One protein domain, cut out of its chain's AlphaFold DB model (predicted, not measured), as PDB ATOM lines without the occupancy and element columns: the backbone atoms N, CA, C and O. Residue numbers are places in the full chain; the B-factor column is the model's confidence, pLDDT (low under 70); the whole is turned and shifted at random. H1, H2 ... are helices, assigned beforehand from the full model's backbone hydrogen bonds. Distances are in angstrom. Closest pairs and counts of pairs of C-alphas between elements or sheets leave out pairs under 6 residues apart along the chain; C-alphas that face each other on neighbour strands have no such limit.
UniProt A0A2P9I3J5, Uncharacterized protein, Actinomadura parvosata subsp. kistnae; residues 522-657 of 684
ATOM      1  N   THR A 522     -13.029  81.947 -33.423       96.88
ATOM      2  CA  THR A 522     -12.166  82.917 -32.753       96.88
ATOM      3  C   THR A 522     -12.855  84.284 -32.690       96.88
ATOM      4  O   THR A 522     -13.301  84.782 -33.730       96.88
ATOM      5  N   PRO A 523     -12.932  84.912 -31.500       95.44
ATOM      6  CA  PRO A 523     -13.429  86.274 -31.355       95.44
ATOM      7  C   PRO A 523     -12.701  87.246 -32.284       95.44
ATOM      8  O   PRO A 523     -11.485  87.151 -32.465       95.44
ATOM      9  N   TRP A 524     -13.433  88.188 -32.872       96.31
ATOM     10  CA  TRP A 524     -12.806  89.242 -33.666       96.31
ATOM     11  C   TRP A 524     -11.911  90.117 -32.781       96.31
ATOM     12  O   TRP A 524     -10.720  90.282 -33.052       96.31
ATOM     13  N   ASP A 525     -12.471  90.569 -31.662       93.12
ATOM     14  CA  ASP A 525     -11.804  91.401 -30.666       93.12
ATOM     15  C   ASP A 525     -11.362  90.592 -29.441       93.12
ATOM     16  O   ASP A 525     -11.824  89.477 -29.191       93.12
ATOM     17  N   GLY A 526     -10.441  91.157 -28.658       85.50
ATOM     18  CA  GLY A 526     -10.064  90.583 -27.369       85.50
ATOM     19  C   GLY A 526     -11.091  90.901 -26.278       85.50
ATOM     20  O   GLY A 526     -11.788  91.905 -26.372       85.50
ATOM     21  N   PRO A 527     -11.140  90.115 -25.190       80.50
ATOM     22  CA  PRO A 527     -12.128  90.321 -24.129       80.50
ATOM     23  C   PRO A 527     -11.873  91.563 -23.256       80.50
ATOM     24  O   PRO A 527     -12.704  91.889 -22.415       80.50
ATOM     25  N   ALA A 528     -10.731  92.240 -23.423       80.56
ATOM     26  CA  ALA A 528     -10.397  93.464 -22.696       80.56
ATOM     27  C   ALA A 528     -11.024  94.733 -23.299       80.56
ATOM     28  O   ALA A 528     -11.112  95.749 -22.613       80.56
ATOM     29  N   GLU A 529     -11.441  94.689 -24.566       79.69
ATOM     30  CA  GLU A 529     -11.960  95.846 -25.297       79.69
ATOM     31  C   GLU A 529     -13.448  95.646 -25.624       79.69
ATOM     32  O   GLU A 529     -13.900  94.506 -25.778       79.69
ATOM     33  N   PRO A 530     -14.244  96.729 -25.723       89.12
ATOM     34  CA  PRO A 530     -15.590  96.636 -26.274       89.12
ATOM     35  C   PRO A 530     -15.547  96.010 -27.674       89.12
ATOM     36  O   PRO A 530     -14.641  96.331 -28.446       89.12
ATOM     37  N   PRO A 531     -16.513  95.147 -28.029       94.31
ATOM     38  CA  PRO A 531     -16.518  94.524 -29.343       94.31
ATOM     39  C   PRO A 531     -16.672  95.589 -30.434       94.31
ATOM     40  O   PRO A 531     -17.583  96.418 -30.369       94.31
ATOM     41  N   THR A 532     -15.821  95.524 -31.457       94.75
ATOM     42  CA  THR A 532     -15.897  96.358 -32.663       94.75
ATOM     43  C   THR A 532     -17.262  96.186 -33.323       94.75
ATOM     44  O   THR A 532     -17.888  97.160 -33.745       94.75
ATOM     45  N   TRP A 533     -17.758  94.945 -33.355       96.75
ATOM     46  CA  TRP A 533     -19.080  94.615 -33.870       96.75
ATOM     47  C   TRP A 533     -19.831  93.655 -32.961       96.75
ATOM     48  O   TRP A 533     -19.280  92.682 -32.441       96.75
ATOM     49  N   THR A 534     -21.131  93.907 -32.844       96.50
ATOM     50  CA  THR A 534     -22.091  92.985 -32.240       96.50
ATOM     51  C   THR A 534     -22.981  92.435 -33.346       96.50
ATOM     52  O   THR A 534     -23.491  93.207 -34.152       96.50
ATOM     53  N   VAL A 535     -23.157  91.117 -33.377       96.88
ATOM     54  CA  VAL A 535     -23.965  90.397 -34.370       96.88
ATOM     55  C   VAL A 535     -25.062  89.583 -33.673       96.88
ATOM     56  O   VAL A 535     -24.919  89.256 -32.486       96.88
ATOM     57  N   PRO A 536     -26.149  89.217 -34.371       96.12
ATOM     58  CA  PRO A 536     -27.147  88.297 -33.838       96.12
ATOM     59  C   PRO A 536     -26.537  86.949 -33.422       96.12
ATOM     60  O   PRO A 536     -25.679  86.376 -34.099       96.12
ATOM     61  N   GLY A 537     -26.997  86.419 -32.293       92.69
ATOM     62  CA  GLY A 537     -26.634  85.103 -31.778       92.69
ATOM     63  C   GLY A 537     -27.862  84.347 -31.267       92.69
ATOM     64  O   GLY A 537     -28.916  84.955 -31.075       92.69
ATOM     65  N   PRO A 538     -27.741  83.025 -31.046       89.25
ATOM     66  CA  PRO A 538     -28.856  82.193 -30.585       89.25
ATOM     67  C   PRO A 538     -29.425  82.652 -29.232       89.25
ATOM     68  O   PRO A 538     -30.634  82.600 -29.038       89.25
ATOM     69  N   ASP A 539     -28.574  83.183 -28.349       93.19
ATOM     70  CA  ASP A 539     -28.944  83.678 -27.015       93.19
ATOM     71  C   ASP A 539     -29.032  85.218 -26.947       93.19
ATOM     72  O   ASP A 539     -28.985  85.814 -25.871       93.19
ATOM     73  N   GLY A 540     -29.134  85.880 -28.104       94.06
ATOM     74  CA  GLY A 540     -29.132  87.338 -28.234       94.06
ATOM     75  C   GLY A 540     -27.852  87.904 -28.864       94.06
ATOM     76  O   GLY A 540     -27.012  87.150 -29.366       94.06
ATOM     77  N   PRO A 541     -27.711  89.244 -28.903       95.81
ATOM     78  CA  PRO A 541     -26.560  89.908 -29.508       95.81
ATOM     79  C   PRO A 541     -25.245  89.486 -28.843       95.81
ATOM     80  O   PRO A 541     -25.137  89.465 -27.617       95.81
ATOM     81  N   ARG A 542     -24.230  89.175 -29.651       95.56
ATOM     82  CA  ARG A 542     -22.909  88.724 -29.189       95.56
ATOM     83  C   ARG A 542     -21.777  89.403 -29.965       95.56
ATOM     84  O   ARG A 542     -22.005  89.835 -31.095       95.56
ATOM     85  N   PRO A 543     -20.546  89.447 -29.425       95.94
ATOM     86  CA  PRO A 543     -19.371  89.857 -30.191       95.94
ATOM     87  C   PRO A 543     -19.200  89.046 -31.482       95.94
ATOM     88  O   PRO A 543     -19.456  87.831 -31.507       95.94
ATOM     89  N   ALA A 544     -18.751  89.722 -32.539       97.31
ATOM     90  CA  ALA A 544     -18.395  89.085 -33.798       97.31
ATOM     91  C   ALA A 544     -17.199  88.129 -33.635       97.31
ATOM     92  O   ALA A 544     -16.292  88.338 -32.825       97.31
ATOM     93  N   ARG A 545     -17.203  87.072 -34.439       97.44
ATOM     94  CA  ARG A 545     -16.134  86.086 -34.612       97.44
ATOM     95  C   ARG A 545     -15.608  86.173 -36.043       97.44
ATOM     96  O   ARG A 545     -16.253  86.773 -36.903       97.44
ATOM     97  N   ILE A 546     -14.469  85.542 -36.329       98.38
ATOM     98  CA  ILE A 546     -13.893  85.526 -37.688       98.38
ATOM     99  C   ILE A 546     -14.925  85.063 -38.727       98.38
ATOM    100  O   ILE A 546     -15.080  85.713 -39.761       98.38
ATOM    101  N   LYS A 547     -15.684  84.004 -38.417       97.75
ATOM    102  CA  LYS A 547     -16.717  83.455 -39.309       97.75
ATOM    103  C   LYS A 547     -17.917  84.375 -39.561       97.75
ATOM    104  O   LYS A 547     -18.701  84.079 -40.447       97.75
ATOM    105  N   ASP A 548     -18.109  85.431 -38.766       98.12
ATOM    106  CA  ASP A 548     -19.188  86.405 -38.993       98.12
ATOM    107  C   ASP A 548     -18.730  87.518 -39.953       98.12
ATOM    108  O   ASP A 548     -19.527  88.108 -40.683       98.12
ATOM    109  N   VAL A 549     -17.426  87.804 -39.964       98.38
ATOM    110  CA  VAL A 549     -16.813  88.829 -40.818       98.38
ATOM    111  C   VAL A 549     -16.575  88.274 -42.220       98.38
ATOM    112  O   VAL A 549     -16.946  88.917 -43.201       98.38
ATOM    113  N   ILE A 550     -16.017  87.065 -42.310       98.19
ATOM    114  CA  ILE A 550     -15.692  86.382 -43.566       98.19
ATOM    115  C   ILE A 550     -16.535  85.120 -43.650       98.19
ATOM    116  O   ILE A 550     -16.432  84.240 -42.799       98.19
ATOM    117  N   THR A 551     -17.380  85.050 -44.674       98.25
ATOM    118  CA  THR A 551     -18.486  84.080 -44.713       98.25
ATOM    119  C   THR A 551     -18.593  83.331 -46.038       98.25
ATOM    120  O   THR A 551     -19.380  82.392 -46.139       98.25
ATOM    121  N   SER A 552     -17.831  83.728 -47.059       98.56
ATOM    122  CA  SER A 552     -17.767  83.003 -48.328       98.56
ATOM    123  C   SER A 552     -16.834  81.798 -48.247       98.56
ATOM    124  O   SER A 552     -15.862  81.797 -47.482       98.56
ATOM    125  N   GLU A 553     -17.066  80.783 -49.084       98.62
ATOM    126  CA  GLU A 553     -16.138  79.648 -49.209       98.62
ATOM    127  C   GLU A 553     -14.746  80.133 -49.616       98.62
ATOM    128  O   GLU A 553     -13.730  79.693 -49.074       98.62
ATOM    129  N   ARG A 554     -14.702  81.095 -50.544       97.88
ATOM    130  CA  ARG A 554     -13.462  81.692 -51.044       97.88
ATOM    131  C   ARG A 554     -12.692  82.418 -49.942       97.88
ATOM    132  O   ARG A 554     -11.491  82.201 -49.792       97.88
ATOM    133  N   GLY A 555     -13.372  83.252 -49.158       98.12
ATOM    134  CA  GLY A 555     -12.765  83.972 -48.043       98.12
ATOM    135  C   GLY A 555     -12.261  83.033 -46.954       98.12
ATOM    136  O   GLY A 555     -11.104  83.138 -46.536       98.12
ATOM    137  N   MET A 556     -13.076  82.057 -46.550       98.62
ATOM    138  CA  MET A 556     -12.685  81.097 -45.518       98.62
ATOM    139  C   MET A 556     -11.548  80.173 -45.963       98.62
ATOM    140  O   MET A 556     -10.668  79.881 -45.153       98.62
ATOM    141  N   ALA A 557     -11.476  79.785 -47.239       98.50
ATOM    142  CA  ALA A 557     -10.337  79.033 -47.764       98.50
ATOM    143  C   ALA A 557      -9.027  79.835 -47.715       98.50
ATOM    144  O   ALA A 557      -7.979  79.284 -47.372       98.50
ATOM    145  N   ILE A 558      -9.074  81.142 -47.999       98.25
ATOM    146  CA  ILE A 558      -7.907  82.030 -47.890       98.25
ATOM    147  C   ILE A 558      -7.449  82.159 -46.436       98.25
ATOM    148  O   ILE A 558      -6.260  81.976 -46.158       98.25
ATOM    149  N   VAL A 559      -8.376  82.431 -45.510       98.31
ATOM    150  CA  VAL A 559      -8.073  82.508 -44.071       98.31
ATOM    151  C   VAL A 559      -7.467  81.193 -43.594       98.31
ATOM    152  O   VAL A 559      -6.425  81.193 -42.939       98.31
ATOM    153  N   TYR A 560      -8.069  80.068 -43.975       98.31
ATOM    154  CA  TYR A 560      -7.604  78.745 -43.588       98.31
ATOM    155  C   TYR A 560      -6.204  78.441 -44.125       98.31
ATOM    156  O   TYR A 560      -5.306  78.069 -43.364       98.31
ATOM    157  N   ARG A 561      -5.968  78.683 -45.421       97.44
ATOM    158  CA  ARG A 561      -4.651  78.493 -46.032       97.44
ATOM    159  C   ARG A 561      -3.590  79.333 -45.347       97.44
ATOM    160  O   ARG A 561      -2.485  78.847 -45.089       97.44
ATOM    161  N   TRP A 562      -3.896  80.595 -45.078       96.94
ATOM    162  CA  TRP A 562      -2.933  81.489 -44.463       96.94
ATOM    163  C   TRP A 562      -2.671  81.121 -43.006       96.94
ATOM    164  O   TRP A 562      -1.519  81.125 -42.577       96.94
ATOM    165  N   HIS A 563      -3.704  80.710 -42.270       97.75
ATOM    166  CA  HIS A 563      -3.557  80.206 -40.911       97.75
ATOM    167  C   HIS A 563      -2.610  79.004 -40.849       97.75
ATOM    168  O   HIS A 563      -1.814  78.920 -39.924       97.75
ATOM    169  N   ILE A 564      -2.601  78.123 -41.851       96.19
ATOM    170  CA  ILE A 564      -1.615  77.031 -41.934       96.19
ATOM    171  C   ILE A 564      -0.185  77.558 -42.094       96.19
ATOM    172  O   ILE A 564       0.715  77.151 -41.365       96.19
ATOM    173  N   ARG A 565       0.036  78.506 -43.010       94.75
ATOM    174  CA  ARG A 565       1.375  79.057 -43.284       94.75
ATOM    175  C   ARG A 565       1.920  79.911 -42.137       94.75
ATOM    176  O   ARG A 565       3.123  79.918 -41.891       94.75
ATOM    177  N   ALA A 566       1.059  80.706 -41.514       94.75
ATOM    178  CA  ALA A 566       1.417  81.679 -40.492       94.75
ATOM    179  C   ALA A 566       0.230  81.879 -39.530       94.75
ATOM    180  O   ALA A 566      -0.487  82.875 -39.658       94.75
ATOM    181  N   PRO A 567       0.018  80.967 -38.559       95.56
ATOM    182  CA  PRO A 567      -1.152  80.995 -37.677       95.56
ATOM    183  C   PRO A 567      -1.364  82.352 -37.007       95.56
ATOM    184  O   PRO A 567      -2.457  82.910 -37.092       95.56
ATOM    185  N   ALA A 568      -0.280  82.932 -36.473       95.06
ATOM    186  CA  ALA A 568      -0.254  84.228 -35.792       95.06
ATOM    187  C   ALA A 568      -0.804  85.401 -36.628       95.06
ATOM    188  O   ALA A 568      -1.244  86.399 -36.065       95.06
ATOM    189  N   ASN A 569      -0.790  85.306 -37.963       95.38
ATOM    190  CA  ASN A 569      -1.323  86.355 -38.832       95.38
ATOM    191  C   ASN A 569      -2.854  86.375 -38.842       95.38
ATOM    192  O   ASN A 569      -3.442  87.449 -38.977       95.38
ATOM    193  N   MET A 570      -3.481  85.203 -38.712       96.75
ATOM    194  CA  MET A 570      -4.935  85.025 -38.765       96.75
ATOM    195  C   MET A 570      -5.558  84.931 -37.372       96.75
ATOM    196  O   MET A 570      -6.648  85.453 -37.162       96.75
ATOM    197  N   VAL A 571      -4.855  84.325 -36.412       96.81
ATOM    198  CA  VAL A 571      -5.249  84.267 -35.003       96.81
ATOM    199  C   VAL A 571      -4.032  84.542 -34.137       96.81
ATOM    200  O   VAL A 571      -3.007  83.891 -34.300       96.81
ATOM    201  N   SER A 572      -4.140  85.497 -33.217       94.19
ATOM    202  CA  SER A 572      -3.036  85.873 -32.334       94.19
ATOM    203  C   SER A 572      -3.481  86.004 -30.886       94.19
ATOM    204  O   SER A 572      -4.608  86.421 -30.603       94.19
ATOM    205  N   ALA A 573      -2.558  85.732 -29.966       90.00
ATOM    206  CA  ALA A 573      -2.697  86.142 -28.577       90.00
ATOM    207  C   ALA A 573      -2.806  87.675 -28.461       90.00
ATOM    208  O   ALA A 573      -2.353  88.420 -29.329       90.00
ATOM    209  N   GLY A 574      -3.377  88.140 -27.353       85.00
ATOM    210  CA  GLY A 574      -3.419  89.561 -27.015       85.00
ATOM    211  C   GLY A 574      -2.071  90.267 -26.867       85.00
ATOM    212  O   GLY A 574      -1.026  89.609 -26.771       85.00
ATOM    213  N   PRO A 575      -2.084  91.612 -26.819       84.81
ATOM    214  CA  PRO A 575      -0.894  92.400 -26.535       84.81
ATOM    215  C   PRO A 575      -0.340  92.067 -25.144       84.81
ATOM    216  O   PRO A 575      -1.063  91.643 -24.245       84.81
ATOM    217  N   ALA A 576       0.960  92.288 -24.949       85.75
ATOM    218  CA  ALA A 576       1.625  92.036 -23.668       85.75
ATOM    219  C   ALA A 576       1.109  92.918 -22.512       85.75
ATOM    220  O   ALA A 576       1.428  92.642 -21.361       85.75
ATOM    221  N   SER A 577       0.333  93.961 -22.820       86.56
ATOM    222  CA  SER A 577      -0.338  94.825 -21.849       86.56
ATOM    223  C   SER A 577      -1.560  94.180 -21.185       86.56
ATOM    224  O   SER A 577      -2.003  94.678 -20.156       86.56
ATOM    225  N   GLU A 578      -2.118  93.107 -21.753       86.31
ATOM    226  CA  GLU A 578      -3.234  92.373 -21.150       86.31
ATOM    227  C   GLU A 578      -2.744  91.264 -20.199       86.31
ATOM    228  O   GLU A 578      -1.682  90.675 -20.440       86.31
ATOM    229  N   PRO A 579      -3.529  90.914 -19.158       86.19
ATOM    230  CA  PRO A 579      -3.223  89.783 -18.288       86.19
ATOM    231  C   PRO A 579      -3.053  88.470 -19.076       86.19
ATOM    232  O   PRO A 579      -3.755  88.263 -20.073       86.19
ATOM    233  N   PRO A 580      -2.150  87.556 -18.665       84.94
ATOM    234  CA  PRO A 580      -1.891  86.304 -19.382       84.94
ATOM    235  C   PRO A 580      -3.145  85.473 -19.682       84.94
ATOM    236  O   PRO A 580      -3.252  84.905 -20.767       84.94
ATOM    237  N   GLU A 581      -4.092  85.412 -18.751       84.62
ATOM    238  CA  GLU A 581      -5.370  84.714 -18.879       84.62
ATOM    239  C   GLU A 581      -6.245  85.293 -20.001       84.62
ATOM    240  O   GLU A 581      -6.761  84.547 -20.831       84.62
ATOM    241  N   THR A 582      -6.326  86.619 -20.098       83.88
ATOM    242  CA  THR A 582      -7.058  87.358 -21.137       83.88
ATOM    243  C   THR A 582      -6.360  87.227 -22.487       83.88
ATOM    244  O   THR A 582      -6.974  86.914 -23.509       83.88
ATOM    245  N   ARG A 583      -5.034  87.392 -22.478       83.00
ATOM    246  CA  ARG A 583      -4.175  87.325 -23.658       83.00
ATOM    247  C   ARG A 583      -4.244  85.962 -24.346       83.00
ATOM    248  O   ARG A 583      -4.163  85.908 -25.576       83.00
ATOM    249  N   ARG A 584      -4.371  84.876 -23.575       83.56
ATOM    250  CA  ARG A 584      -4.406  83.501 -24.093       83.56
ATOM    251  C   ARG A 584      -5.678  83.186 -24.871       83.56
ATOM    252  O   ARG A 584      -5.600  82.341 -25.742       83.56
ATOM    253  N   ILE A 585      -6.798  83.877 -24.661       84.06
ATOM    254  CA  ILE A 585      -8.077  83.531 -25.313       84.06
ATOM    255  C   ILE A 585      -7.986  83.552 -26.852       84.06
ATOM    256  O   ILE A 585      -8.692  82.790 -27.500       84.06
ATOM    257  N   GLY A 586      -7.081  84.345 -27.436       89.38
ATOM    258  CA  GLY A 586      -6.896  84.446 -28.886       89.38
ATOM    259  C   GLY A 586      -7.970  85.315 -29.555       89.38
ATOM    260  O   GLY A 586      -9.135  85.289 -29.165       89.38
ATOM    261  N   ARG A 587      -7.571  86.105 -30.557       94.62
ATOM    262  CA  ARG A 587      -8.451  86.998 -31.336       94.62
ATOM    263  C   ARG A 587      -8.036  87.041 -32.807       94.62
ATOM    264  O   ARG A 587      -6.958  86.533 -33.136       94.62
ATOM    265  N   ALA A 588      -8.819  87.697 -33.665       96.81
ATOM    266  CA  ALA A 588      -8.433  87.935 -35.056       96.81
ATOM    267  C   ALA A 588      -7.038  88.580 -35.150       96.81
ATOM    268  O   ALA A 588      -6.736  89.620 -34.546       96.81
ATOM    269  N   GLY A 589      -6.166  87.910 -35.900       95.62
ATOM    270  CA  GLY A 589      -4.763  88.261 -36.035       95.62
ATOM    271  C   GLY A 589      -4.556  89.605 -36.739       95.62
ATOM    272  O   GLY A 589      -5.438  90.097 -37.447       95.62
ATOM    273  N   PRO A 590      -3.380  90.229 -36.564       94.12
ATOM    274  CA  PRO A 590      -3.122  91.588 -37.034       94.12
ATOM    275  C   PRO A 590      -3.261  91.737 -38.551       94.12
ATOM    276  O   PRO A 590      -3.752  92.759 -39.017       94.12
ATOM    277  N   VAL A 591      -2.868  90.724 -39.324       94.88
ATOM    278  CA  VAL A 591      -2.952  90.772 -40.790       94.88
ATOM    279  C   VAL A 591      -4.402  90.653 -41.252       94.88
ATOM    280  O   VAL A 591      -4.838  91.409 -42.116       94.88
ATOM    281  N   LEU A 592      -5.169  89.757 -40.625       96.75
ATOM    282  CA  LEU A 592      -6.596  89.604 -40.897       96.75
ATOM    283  C   LEU A 592      -7.364  90.907 -40.637       96.75
ATOM    284  O   LEU A 592      -8.122  91.363 -41.495       96.75
ATOM    285  N   ARG A 593      -7.117  91.547 -39.487       96.25
ATOM    286  CA  ARG A 593      -7.743  92.836 -39.162       96.25
ATOM    287  C   ARG A 593      -7.294  93.947 -40.102       96.25
ATOM    288  O   ARG A 593      -8.140  94.671 -40.609       96.25
ATOM    289  N   ALA A 594      -5.998  94.043 -40.411       96.00
ATOM    290  CA  ALA A 594      -5.480  95.062 -41.322       96.00
ATOM    291  C   ALA A 594      -6.077  94.951 -42.737       96.00
ATOM    292  O   ALA A 594      -6.337  95.969 -43.377       96.00
ATOM    293  N   ALA A 595      -6.315  93.732 -43.236       96.38
ATOM    294  CA  ALA A 595      -7.016  93.523 -44.502       96.38
ATOM    295  C   ALA A 595      -8.471  94.022 -44.443       96.38
ATOM    296  O   ALA A 595      -8.924  94.691 -45.372       96.38
ATOM    297  N   CYS A 596      -9.171  93.753 -43.338       97.38
ATOM    298  CA  CYS A 596     -10.537  94.222 -43.118       97.38
ATOM    299  C   CYS A 596     -10.618  95.752 -42.995       97.38
ATOM    300  O   CYS A 596     -11.378  96.393 -43.716       97.38
ATOM    301  N   GLU A 597      -9.762  96.358 -42.171       97.06
ATOM    302  CA  GLU A 597      -9.656  97.813 -42.012       97.06
ATOM    303  C   GLU A 597      -9.328  98.518 -43.335       97.06
ATOM    304  O   GLU A 597      -9.841  99.604 -43.604       97.06
ATOM    305  N   ALA A 598      -8.480  97.917 -44.175       97.44
ATOM    306  CA  ALA A 598      -8.165  98.454 -45.493       97.44
ATOM    307  C   ALA A 598      -9.375  98.408 -46.439       97.44
ATOM    308  O   ALA A 598      -9.630  99.401 -47.115       97.44
ATOM    309  N   ALA A 599     -10.140  97.309 -46.452       97.69
ATOM    310  CA  ALA A 599     -11.367  97.213 -47.247       97.69
ATOM    311  C   ALA A 599     -12.399  98.269 -46.815       97.69
ATOM    312  O   ALA A 599     -12.924  99.004 -47.649       97.69
ATOM    313  N   ILE A 600     -12.616  98.408 -45.501       97.94
ATOM    314  CA  ILE A 600     -13.535  99.401 -44.925       97.94
ATOM    315  C   ILE A 600     -13.114 100.826 -45.288       97.94
ATOM    316  O   ILE A 600     -13.953 101.658 -45.619       97.94
ATOM    317  N   ARG A 601     -11.813 101.129 -45.226       97.69
ATOM    318  CA  ARG A 601     -11.297 102.473 -45.519       97.69
ATOM    319  C   ARG A 601     -11.512 102.884 -46.971       97.69
ATOM    320  O   ARG A 601     -11.732 104.061 -47.237       97.69
ATOM    321  N   GLU A 602     -11.389 101.944 -47.896       97.56
ATOM    322  CA  GLU A 602     -11.476 102.225 -49.328       97.56
ATOM    323  C   GLU A 602     -12.909 102.239 -49.842       97.56
ATOM    324  O   GLU A 602     -13.237 103.056 -50.700       97.56
ATOM    325  N   GLU A 603     -13.764 101.378 -49.293       97.44
ATOM    326  CA  GLU A 603     -15.150 101.231 -49.731       97.44
ATOM    327  C   GLU A 603     -16.139 101.341 -48.556       97.44
ATOM    328  O   GLU A 603     -16.972 100.457 -48.361       97.44
ATOM    329  N   PRO A 604     -16.115 102.432 -47.762       97.31
ATOM    330  CA  PRO A 604     -16.865 102.526 -46.503       97.31
ATOM    331  C   PRO A 604     -18.380 102.342 -46.666       97.31
ATOM    332  O   PRO A 604     -19.044 101.868 -45.748       97.31
ATOM    333  N   GLY A 605     -18.932 102.672 -47.839       97.62
ATOM    334  CA  GLY A 605     -20.351 102.469 -48.145       97.62
ATOM    335  C   GLY A 605     -20.783 100.997 -48.171       97.62
ATOM    336  O   GLY A 605     -21.947 100.711 -47.895       97.62
ATOM    337  N   LEU A 606     -19.863 100.064 -48.447       97.69
ATOM    338  CA  LEU A 606     -20.142  98.624 -48.441       97.69
ATOM    339  C   LEU A 606     -20.205  98.034 -47.027       97.69
ATOM    340  O   LEU A 606     -20.837  97.002 -46.821       97.69
ATOM    341  N   PHE A 607     -19.575  98.700 -46.056       97.31
ATOM    342  CA  PHE A 607     -19.395  98.213 -44.686       97.31
ATOM    343  C   PHE A 607     -20.257  98.980 -43.678       97.31
ATOM    344  O   PHE A 607     -19.865  99.192 -42.530       97.31
ATOM    345  N   THR A 608     -21.440  99.431 -44.100       94.38
ATOM    346  CA  THR A 608     -22.390 100.087 -43.196       94.38
ATOM    347  C   THR A 608     -23.043  99.061 -42.264       94.38
ATOM    348  O   THR A 608     -23.474  97.994 -42.698       94.38
ATOM    349  N   GLY A 609     -23.106  99.383 -40.968       92.81
ATOM    350  CA  GLY A 609     -23.642  98.485 -39.940       92.81
ATOM    351  C   GLY A 609     -22.638  97.436 -39.450       92.81
ATOM    352  O   GLY A 609     -21.426  97.654 -39.469       92.81
ATOM    353  N   SER A 610     -23.160  96.318 -38.955       95.19
ATOM    354  CA  SER A 610     -22.394  95.164 -38.476       95.19
ATOM    355  C   SER A 610     -22.194  94.133 -39.596       95.19
ATOM    356  O   SER A 610     -22.891  94.184 -40.607       95.19
ATOM    357  N   PRO A 611     -21.255  93.180 -39.457       97.50
ATOM    358  CA  PRO A 611     -20.987  92.199 -40.502       97.50
ATOM    359  C   PRO A 611     -22.231  91.477 -41.033       97.50
ATOM    360  O   PRO A 611     -22.351  91.254 -42.234       97.50
ATOM    361  N   ASP A 612     -23.203  91.148 -40.188       95.81
ATOM    362  CA  ASP A 612     -24.451  90.493 -40.599       95.81
ATOM    363  C   ASP A 612     -25.305  91.306 -41.593       95.81
ATOM    364  O   ASP A 612     -26.151  90.721 -42.264       95.81
ATOM    365  N   THR A 613     -25.060  92.612 -41.751       96.44
ATOM    366  CA  THR A 613     -25.760  93.470 -42.723       96.44
ATOM    367  C   THR A 613     -24.981  93.717 -44.014       96.44
ATOM    368  O   THR A 613     -25.507  94.337 -44.938       96.44
ATOM    369  N   TRP A 614     -23.728  93.271 -44.100       97.75
ATOM    370  CA  TRP A 614     -22.916  93.433 -45.306       97.75
ATOM    371  C   TRP A 614     -23.400  92.503 -46.430       97.75
ATOM    372  O   TRP A 614     -23.989  91.459 -46.162       97.75
ATOM    373  N   GLY A 615     -23.146  92.870 -47.691       97.81
ATOM    374  CA  GLY A 615     -23.513  92.078 -48.877       97.81
ATOM    375  C   GLY A 615     -22.311  91.499 -49.630       97.81
ATOM    376  O   GLY A 615     -21.163  91.669 -49.220       97.81
ATOM    377  N   ASP A 616     -22.563  90.864 -50.779       98.00
ATOM    378  CA  ASP A 616     -21.528  90.207 -51.600       98.00
ATOM    379  C   ASP A 616     -20.383  91.139 -52.012       98.00
ATOM    380  O   ASP A 616     -19.226  90.731 -52.031       98.00
ATOM    381  N   ALA A 617     -20.683  92.405 -52.310       98.06
ATOM    382  CA  ALA A 617     -19.660  93.384 -52.675       98.06
ATOM    383  C   ALA A 617     -18.654  93.618 -51.532       98.06
ATOM    384  O   ALA A 617     -17.450  93.696 -51.775       98.06
ATOM    385  N   ALA A 618     -19.127  93.665 -50.283       98.19
ATOM    386  CA  ALA A 618     -18.266  93.817 -49.112       98.19
ATOM    387  C   ALA A 618     -17.377  92.579 -48.911       98.19
ATOM    388  O   ALA A 618     -16.176  92.704 -48.675       98.19
ATOM    389  N   GLU A 619     -17.946  91.378 -49.063       98.25
ATOM    390  CA  GLU A 619     -17.203  90.112 -48.996       98.25
ATOM    391  C   GLU A 619     -16.105  90.055 -50.073       98.25
ATOM    392  O   GLU A 619     -14.954  89.733 -49.776       98.25
ATOM    393  N   GLN A 620     -16.417  90.445 -51.312       97.31
ATOM    394  CA  GLN A 620     -15.446  90.487 -52.408       97.31
ATOM    395  C   GLN A 620     -14.320  91.500 -52.154       97.31
ATOM    396  O   GLN A 620     -13.153  91.179 -52.400       97.31
ATOM    397  N   ALA A 621     -14.634  92.684 -51.615       98.00
ATOM    398  CA  ALA A 621     -13.631  93.679 -51.230       98.00
ATOM    399  C   ALA A 621     -12.694  93.151 -50.123       98.00
ATOM    400  O   ALA A 621     -11.472  93.311 -50.209       98.00
ATOM    401  N   LEU A 622     -13.232  92.437 -49.122       97.44
ATOM    402  CA  LEU A 622     -12.431  91.770 -48.084       97.44
ATOM    403  C   LEU A 622     -11.510  90.694 -48.671       97.44
ATOM    404  O   LEU A 622     -10.308  90.678 -48.390       97.44
ATOM    405  N   VAL A 623     -12.051  89.816 -49.520       97.19
ATOM    406  CA  VAL A 623     -11.292  88.752 -50.195       97.19
ATOM    407  C   VAL A 623     -10.165  89.335 -51.045       97.19
ATOM    408  O   VAL A 623      -9.037  88.839 -50.991       97.19
ATOM    409  N   ALA A 624     -10.424  90.417 -51.783       97.06
ATOM    410  CA  ALA A 624      -9.410  91.099 -52.582       97.06
ATOM    411  C   ALA A 624      -8.254  91.626 -51.713       97.06
ATOM    412  O   ALA A 624      -7.082  91.474 -52.076       97.06
ATOM    413  N   ARG A 625      -8.561  92.185 -50.535       96.50
ATOM    414  CA  ARG A 625      -7.551  92.694 -49.595       96.50
ATOM    415  C   ARG A 625      -6.739  91.581 -48.942       96.50
ATOM    416  O   ARG A 625      -5.519  91.711 -48.842       96.50
ATOM    417  N   LEU A 626      -7.376  90.472 -48.572       95.00
ATOM    418  CA  LEU A 626      -6.674  89.289 -48.070       95.00
ATOM    419  C   LEU A 626      -5.742  88.698 -49.131       95.00
ATOM    420  O   LEU A 626      -4.572  88.429 -48.857       95.00
ATOM    421  N   ARG A 627      -6.226  88.563 -50.368       94.69
ATOM    422  CA  ARG A 627      -5.441  88.078 -51.507       94.69
ATOM    423  C   ARG A 627      -4.197  88.932 -51.746       94.69
ATOM    424  O   ARG A 627      -3.098  88.388 -51.848       94.69
ATOM    425  N   ALA A 628      -4.351  90.257 -51.768       93.38
ATOM    426  CA  ALA A 628      -3.249  91.192 -52.003       93.38
ATOM    427  C   ALA A 628      -2.109  91.060 -50.977       93.38
ATOM    428  O   ALA A 628      -0.953  91.325 -51.302       93.38
ATOM    429  N   GLN A 629      -2.414  90.631 -49.751       89.75
ATOM    430  CA  GLN A 629      -1.423  90.468 -48.689       89.75
ATOM    431  C   GLN A 629      -0.893  89.017 -48.560       89.75
ATOM    432  O   GLN A 629       0.169  88.799 -47.975       89.75
ATOM    433  N   GLY A 630      -1.603  88.017 -49.103       84.44
ATOM    434  CA  GLY A 630      -1.359  86.583 -48.869       84.44
ATOM    435  C   GLY A 630      -0.292  85.906 -49.745       84.44
ATOM    436  O   GLY A 630       0.227  84.838 -49.395       84.44
ATOM    437  N   GLY A 631       0.081  86.526 -50.868       90.44
ATOM    438  CA  GLY A 631       1.080  86.004 -51.810       90.44
ATOM    439  C   GLY A 631       0.643  84.735 -52.563       90.44
ATOM    440  O   GLY A 631      -0.527  84.363 -52.576       90.44
ATOM    441  N   ALA A 632       1.603  84.043 -53.191       90.44
ATOM    442  CA  ALA A 632       1.332  82.982 -54.173       90.44
ATOM    443  C   ALA A 632       0.510  81.787 -53.644       90.44
ATOM    444  O   ALA A 632      -0.305  81.231 -54.369       90.44
ATOM    445  N   SER A 633       0.691  81.388 -52.381       90.50
ATOM    446  CA  SER A 633      -0.064  80.264 -51.808       90.50
ATOM    447  C   SER A 633      -1.548  80.588 -51.613       90.50
ATOM    448  O   SER A 633      -2.389  79.706 -51.734       90.50
ATOM    449  N   VAL A 634      -1.865  81.847 -51.296       94.56
ATOM    450  CA  VAL A 634      -3.243  82.340 -51.171       94.56
ATOM    451  C   VAL A 634      -3.857  82.551 -52.552       94.56
ATOM    452  O   VAL A 634      -5.015  82.202 -52.764       94.56
ATOM    453  N   GLU A 635      -3.060  83.041 -53.504       94.94
ATOM    454  CA  GLU A 635      -3.455  83.167 -54.909       94.94
ATOM    455  C   GLU A 635      -3.919  81.831 -55.499       94.94
ATOM    456  O   GLU A 635      -4.954  81.772 -56.156       94.94
ATOM    457  N   TYR A 636      -3.189  80.749 -55.219       94.62
ATOM    458  CA  TYR A 636      -3.554  79.416 -55.691       94.62
ATOM    459  C   TYR A 636      -4.948  78.994 -55.220       94.62
ATOM    460  O   TYR A 636      -5.756  78.524 -56.017       94.62
ATOM    461  N   VAL A 637      -5.244  79.195 -53.933       96.38
ATOM    462  CA  VAL A 637      -6.546  78.855 -53.345       96.38
ATOM    463  C   VAL A 637      -7.652  79.734 -53.918       96.38
ATOM    464  O   VAL A 637      -8.715  79.227 -54.258       96.38
ATOM    465  N   HIS A 638      -7.395  81.034 -54.077       95.75
ATOM    466  CA  HIS A 638      -8.341  81.954 -54.704       95.75
ATOM    467  C   HIS A 638      -8.716  81.506 -56.124       95.75
ATOM    468  O   HIS A 638      -9.885  81.554 -56.491       95.75
ATOM    469  N   GLU A 639      -7.743  81.047 -56.914       95.31
ATOM    470  CA  GLU A 639      -7.958  80.602 -58.294       95.31
ATOM    471  C   GLU A 639      -8.408  79.139 -58.425       95.31
ATOM    472  O   GLU A 639      -8.563  78.654 -59.547       95.31
ATOM    473  N   TRP A 640      -8.616  78.409 -57.328       95.75
ATOM    474  CA  TRP A 640      -8.883  76.973 -57.389       95.75
ATOM    475  C   TRP A 640     -10.159  76.641 -58.193       95.75
ATOM    476  O   TRP A 640     -11.209  77.268 -57.981       95.75
ATOM    477  N   PRO A 641     -10.114  75.642 -59.105       92.94
ATOM    478  CA  PRO A 641      -9.016  74.717 -59.435       92.94
ATOM    479  C   PRO A 641      -8.199  75.113 -60.686       92.94
ATOM    480  O   PRO A 641      -7.541  74.278 -61.300       92.94
ATOM    481  N   ARG A 642      -8.212  76.375 -61.124       87.88
ATOM    482  CA  ARG A 642      -7.609  76.800 -62.409       87.88
ATOM    483  C   ARG A 642      -6.095  76.638 -62.492       87.88
ATOM    484  O   ARG A 642      -5.553  76.514 -63.583       87.88
ATOM    485  N   GLN A 643      -5.414  76.667 -61.350       82.06
ATOM    486  CA  GLN A 643      -3.960  76.503 -61.265       82.06
ATOM    487  C   GLN A 643      -3.539  75.034 -61.084       82.06
ATOM    488  O   GLN A 643      -2.380  74.739 -60.776       82.06
ATOM    489  N   VAL A 644      -4.463  74.087 -61.257       78.56
ATOM    490  CA  VAL A 644      -4.155  72.658 -61.249       78.56
ATOM    491  C   VAL A 644      -3.214  72.320 -62.404       78.56
ATOM    492  O   VAL A 644      -3.520  72.528 -63.576       78.56
ATOM    493  N   SER A 645      -2.054  71.758 -62.068       73.50
ATOM    494  CA  SER A 645      -1.136  71.227 -63.070       73.50
ATOM    495  C   SER A 645      -1.635  69.877 -63.583       73.50
ATOM    496  O   SER A 645      -1.873  68.966 -62.788       73.50
ATOM    497  N   ALA A 646      -1.687  69.701 -64.907       77.19
ATOM    498  CA  ALA A 646      -2.013  68.416 -65.528       77.19
ATOM    499  C   ALA A 646      -1.068  67.279 -65.078       77.19
ATOM    500  O   ALA A 646      -1.479  66.123 -65.000       77.19
ATOM    501  N   SER A 647       0.181  67.593 -64.706       82.31
ATOM    502  CA  SER A 647       1.142  66.597 -64.208       82.31
ATOM    503  C   SER A 647       0.795  66.027 -62.825       82.31
ATOM    504  O   SER A 647       1.315  64.974 -62.453       82.31
ATOM    505  N   ARG A 648      -0.109  66.668 -62.069       88.38
ATOM    506  CA  ARG A 648      -0.581  66.169 -60.765       88.38
ATOM    507  C   ARG A 648      -1.532  64.986 -60.884       88.38
ATOM    508  O   ARG A 648      -1.682  64.273 -59.899       88.38
ATOM    509  N   GLY A 649      -2.103  64.748 -62.071       89.62
ATOM    510  CA  GLY A 649      -2.895  63.561 -62.408       89.62
ATOM    511  C   GLY A 649      -4.056  63.274 -61.459       89.62
ATOM    512  O   GLY A 649      -4.255  62.121 -61.082       89.62
ATOM    513  N   PHE A 650      -4.781  64.318 -61.064       94.25
ATOM    514  CA  PHE A 650      -5.965  64.199 -60.221       94.25
ATOM    515  C   PHE A 650      -7.072  63.382 -60.890       94.25
ATOM    516  O   PHE A 650      -7.313  63.509 -62.089       94.25
ATOM    517  N   ALA A 651      -7.753  62.579 -60.081       94.94
ATOM    518  CA  ALA A 651      -8.959  61.841 -60.416       94.94
ATOM    519  C   ALA A 651     -10.239  62.591 -60.007       94.94
ATOM    520  O   ALA A 651     -11.324  62.174 -60.404       94.94
ATOM    521  N   LEU A 652     -10.137  63.675 -59.223       95.69
ATOM    522  CA  LEU A 652     -11.288  64.486 -58.820       95.69
ATOM    523  C   LEU A 652     -11.991  65.108 -60.050       95.69
ATOM    524  O   LEU A 652     -11.358  65.899 -60.756       95.69
ATOM    525  N   PRO A 653     -13.288  64.825 -60.294       95.38
ATOM    526  CA  PRO A 653     -14.026  65.381 -61.430       95.38
ATOM    527  C   PRO A 653     -14.476  66.827 -61.155       95.38
ATOM    528  O   PRO A 653     -15.622  67.087 -60.777       95.38
ATOM    529  N   TYR A 654     -13.560  67.792 -61.299       94.06
ATOM    530  CA  TYR A 654     -13.821  69.218 -61.035       94.06
ATOM    531  C   TYR A 654     -14.987  69.793 -61.846       94.06
ATOM    532  O   TYR A 654     -15.602  70.768 -61.424       94.06
ATOM    533  N   GLU A 655     -15.288  69.215 -63.005       93.31
ATOM    534  CA  GLU A 655     -16.391  69.606 -63.879       93.31
ATOM    535  C   GLU A 655     -17.774  69.404 -63.251       93.31
ATOM    536  O   GLU A 655     -18.719  70.070 -63.668       93.31
ATOM    537  N   LEU A 656     -17.898  68.535 -62.241       95.81
ATOM    538  CA  LEU A 656     -19.150  68.359 -61.502       95.81
ATOM    539  C   LEU A 656     -19.397  69.491 -60.498       95.81
ATOM    540  O   LEU A 656     -20.536  69.718 -60.097       95.81
ATOM    541  N   LEU A 657     -18.350  70.200 -60.068       95.31
ATOM    542  CA  LEU A 657     -18.482  71.270 -59.084       95.31
ATOM    543  C   LEU A 657     -19.186  72.495 -59.691       95.31
ATOM    544  O   LEU A 657     -18.900  72.846 -60.839       95.31
TER     545      LEU A 657
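AT A GLANCE: This is residues 522 to 657 of the 684 residues of an uncharacterized protein of Actinomadura parvosata subsp. kistnae (UniProt A0A2P9I3J5). Three longer helices make the core: H7 is in the middle, with H2 packed on it at a shallow tilt and H5 crossing it steeply, while H8 folds back from the end of H7 and packs on H2. At one far end lies the small H4 among loops, and at the other residues 645 to 653 of the closing tail stick out. The printed part has 136 residues with eight named helices, H1 to H8 in order, and no named strand; the class is all helix, though the helices hold only 65 residues. It is only just compact, close to loose, with a radius of gyration of the C-alphas of 16.7 A, and spans 51 by 34 by 31 A.

HOW THE PARTS SIT: Start at residues 522 to 545, which hold no named element; there residues 534 to 535 pair antiparallel with 542 to 543. Next H1, residues 546 to 549, is close but not clearly touching H2, residues 553 to 565; their closest C-alphas, Lys 547 and Met 556, are 7.8 A apart. With its residues 559 to 563 alone H2 touches H3, residues 567 to 570, closest at the C-alphas of His 563 and Met 570, 5.5 A. H4, residues 580 to 584, touches no helix. H5, residues 590 to 602, touches H3 with residues 590 to 592 alone, closest at the C-alphas of Asn 569 and Val 591, 5.1 A. The hub is H7, residues 616 to 630. It touches H5 at a steep tilt of 49 degrees, opposite ways, with the C-alphas of Ala 595 and Arg 625 closest at 5.2 A. It touches H2 at a shallow tilt of 22 degrees, the same way, with the C-alphas of Gly 555 and Val 623 closest at 5.4 A. H6, residues 604 to 607, only just touches H7, with 3 pairs of C-alphas within 8 A, closest at Leu 606 and Ala 618, 5.2 A. H8, residues 632 to 638, forms a helical hairpin with H7, which it only just touches, with 3 pairs within 8 A, closest at the C-alphas of Arg 627 and Val 634, 6.2 A. H8 touches H2 at a shallow tilt of 26 degrees, opposite ways, closest at the C-alphas of Ile 558 and Val 634, 5.7 A. Every O i to N i+4 pair is within hydrogen-bond range in H2, H4, H5 and H7, and 2 of 3 are in H8; H1, H3 and H6 are too short for such a pair.

IN THESE COORDINATES: Find C-alpha 546, where H1 begins, at (-13.893, 85.526, -37.688). H2 runs 18.5 A from its first to its last C-alpha, H5 18.3 A and H7 20.7 A. H8 runs 9.7 A and ends at C-alpha 638, (-8.341, 81.954, -54.704).

THE WHOLE: The farthest C-alphas, Pro 579 and Ala 646, are 51.9 A apart. The printed part has no cut, and no link between helices is long. The mean pLDDT of the printed part is 93.6, and no printed residue is under 70.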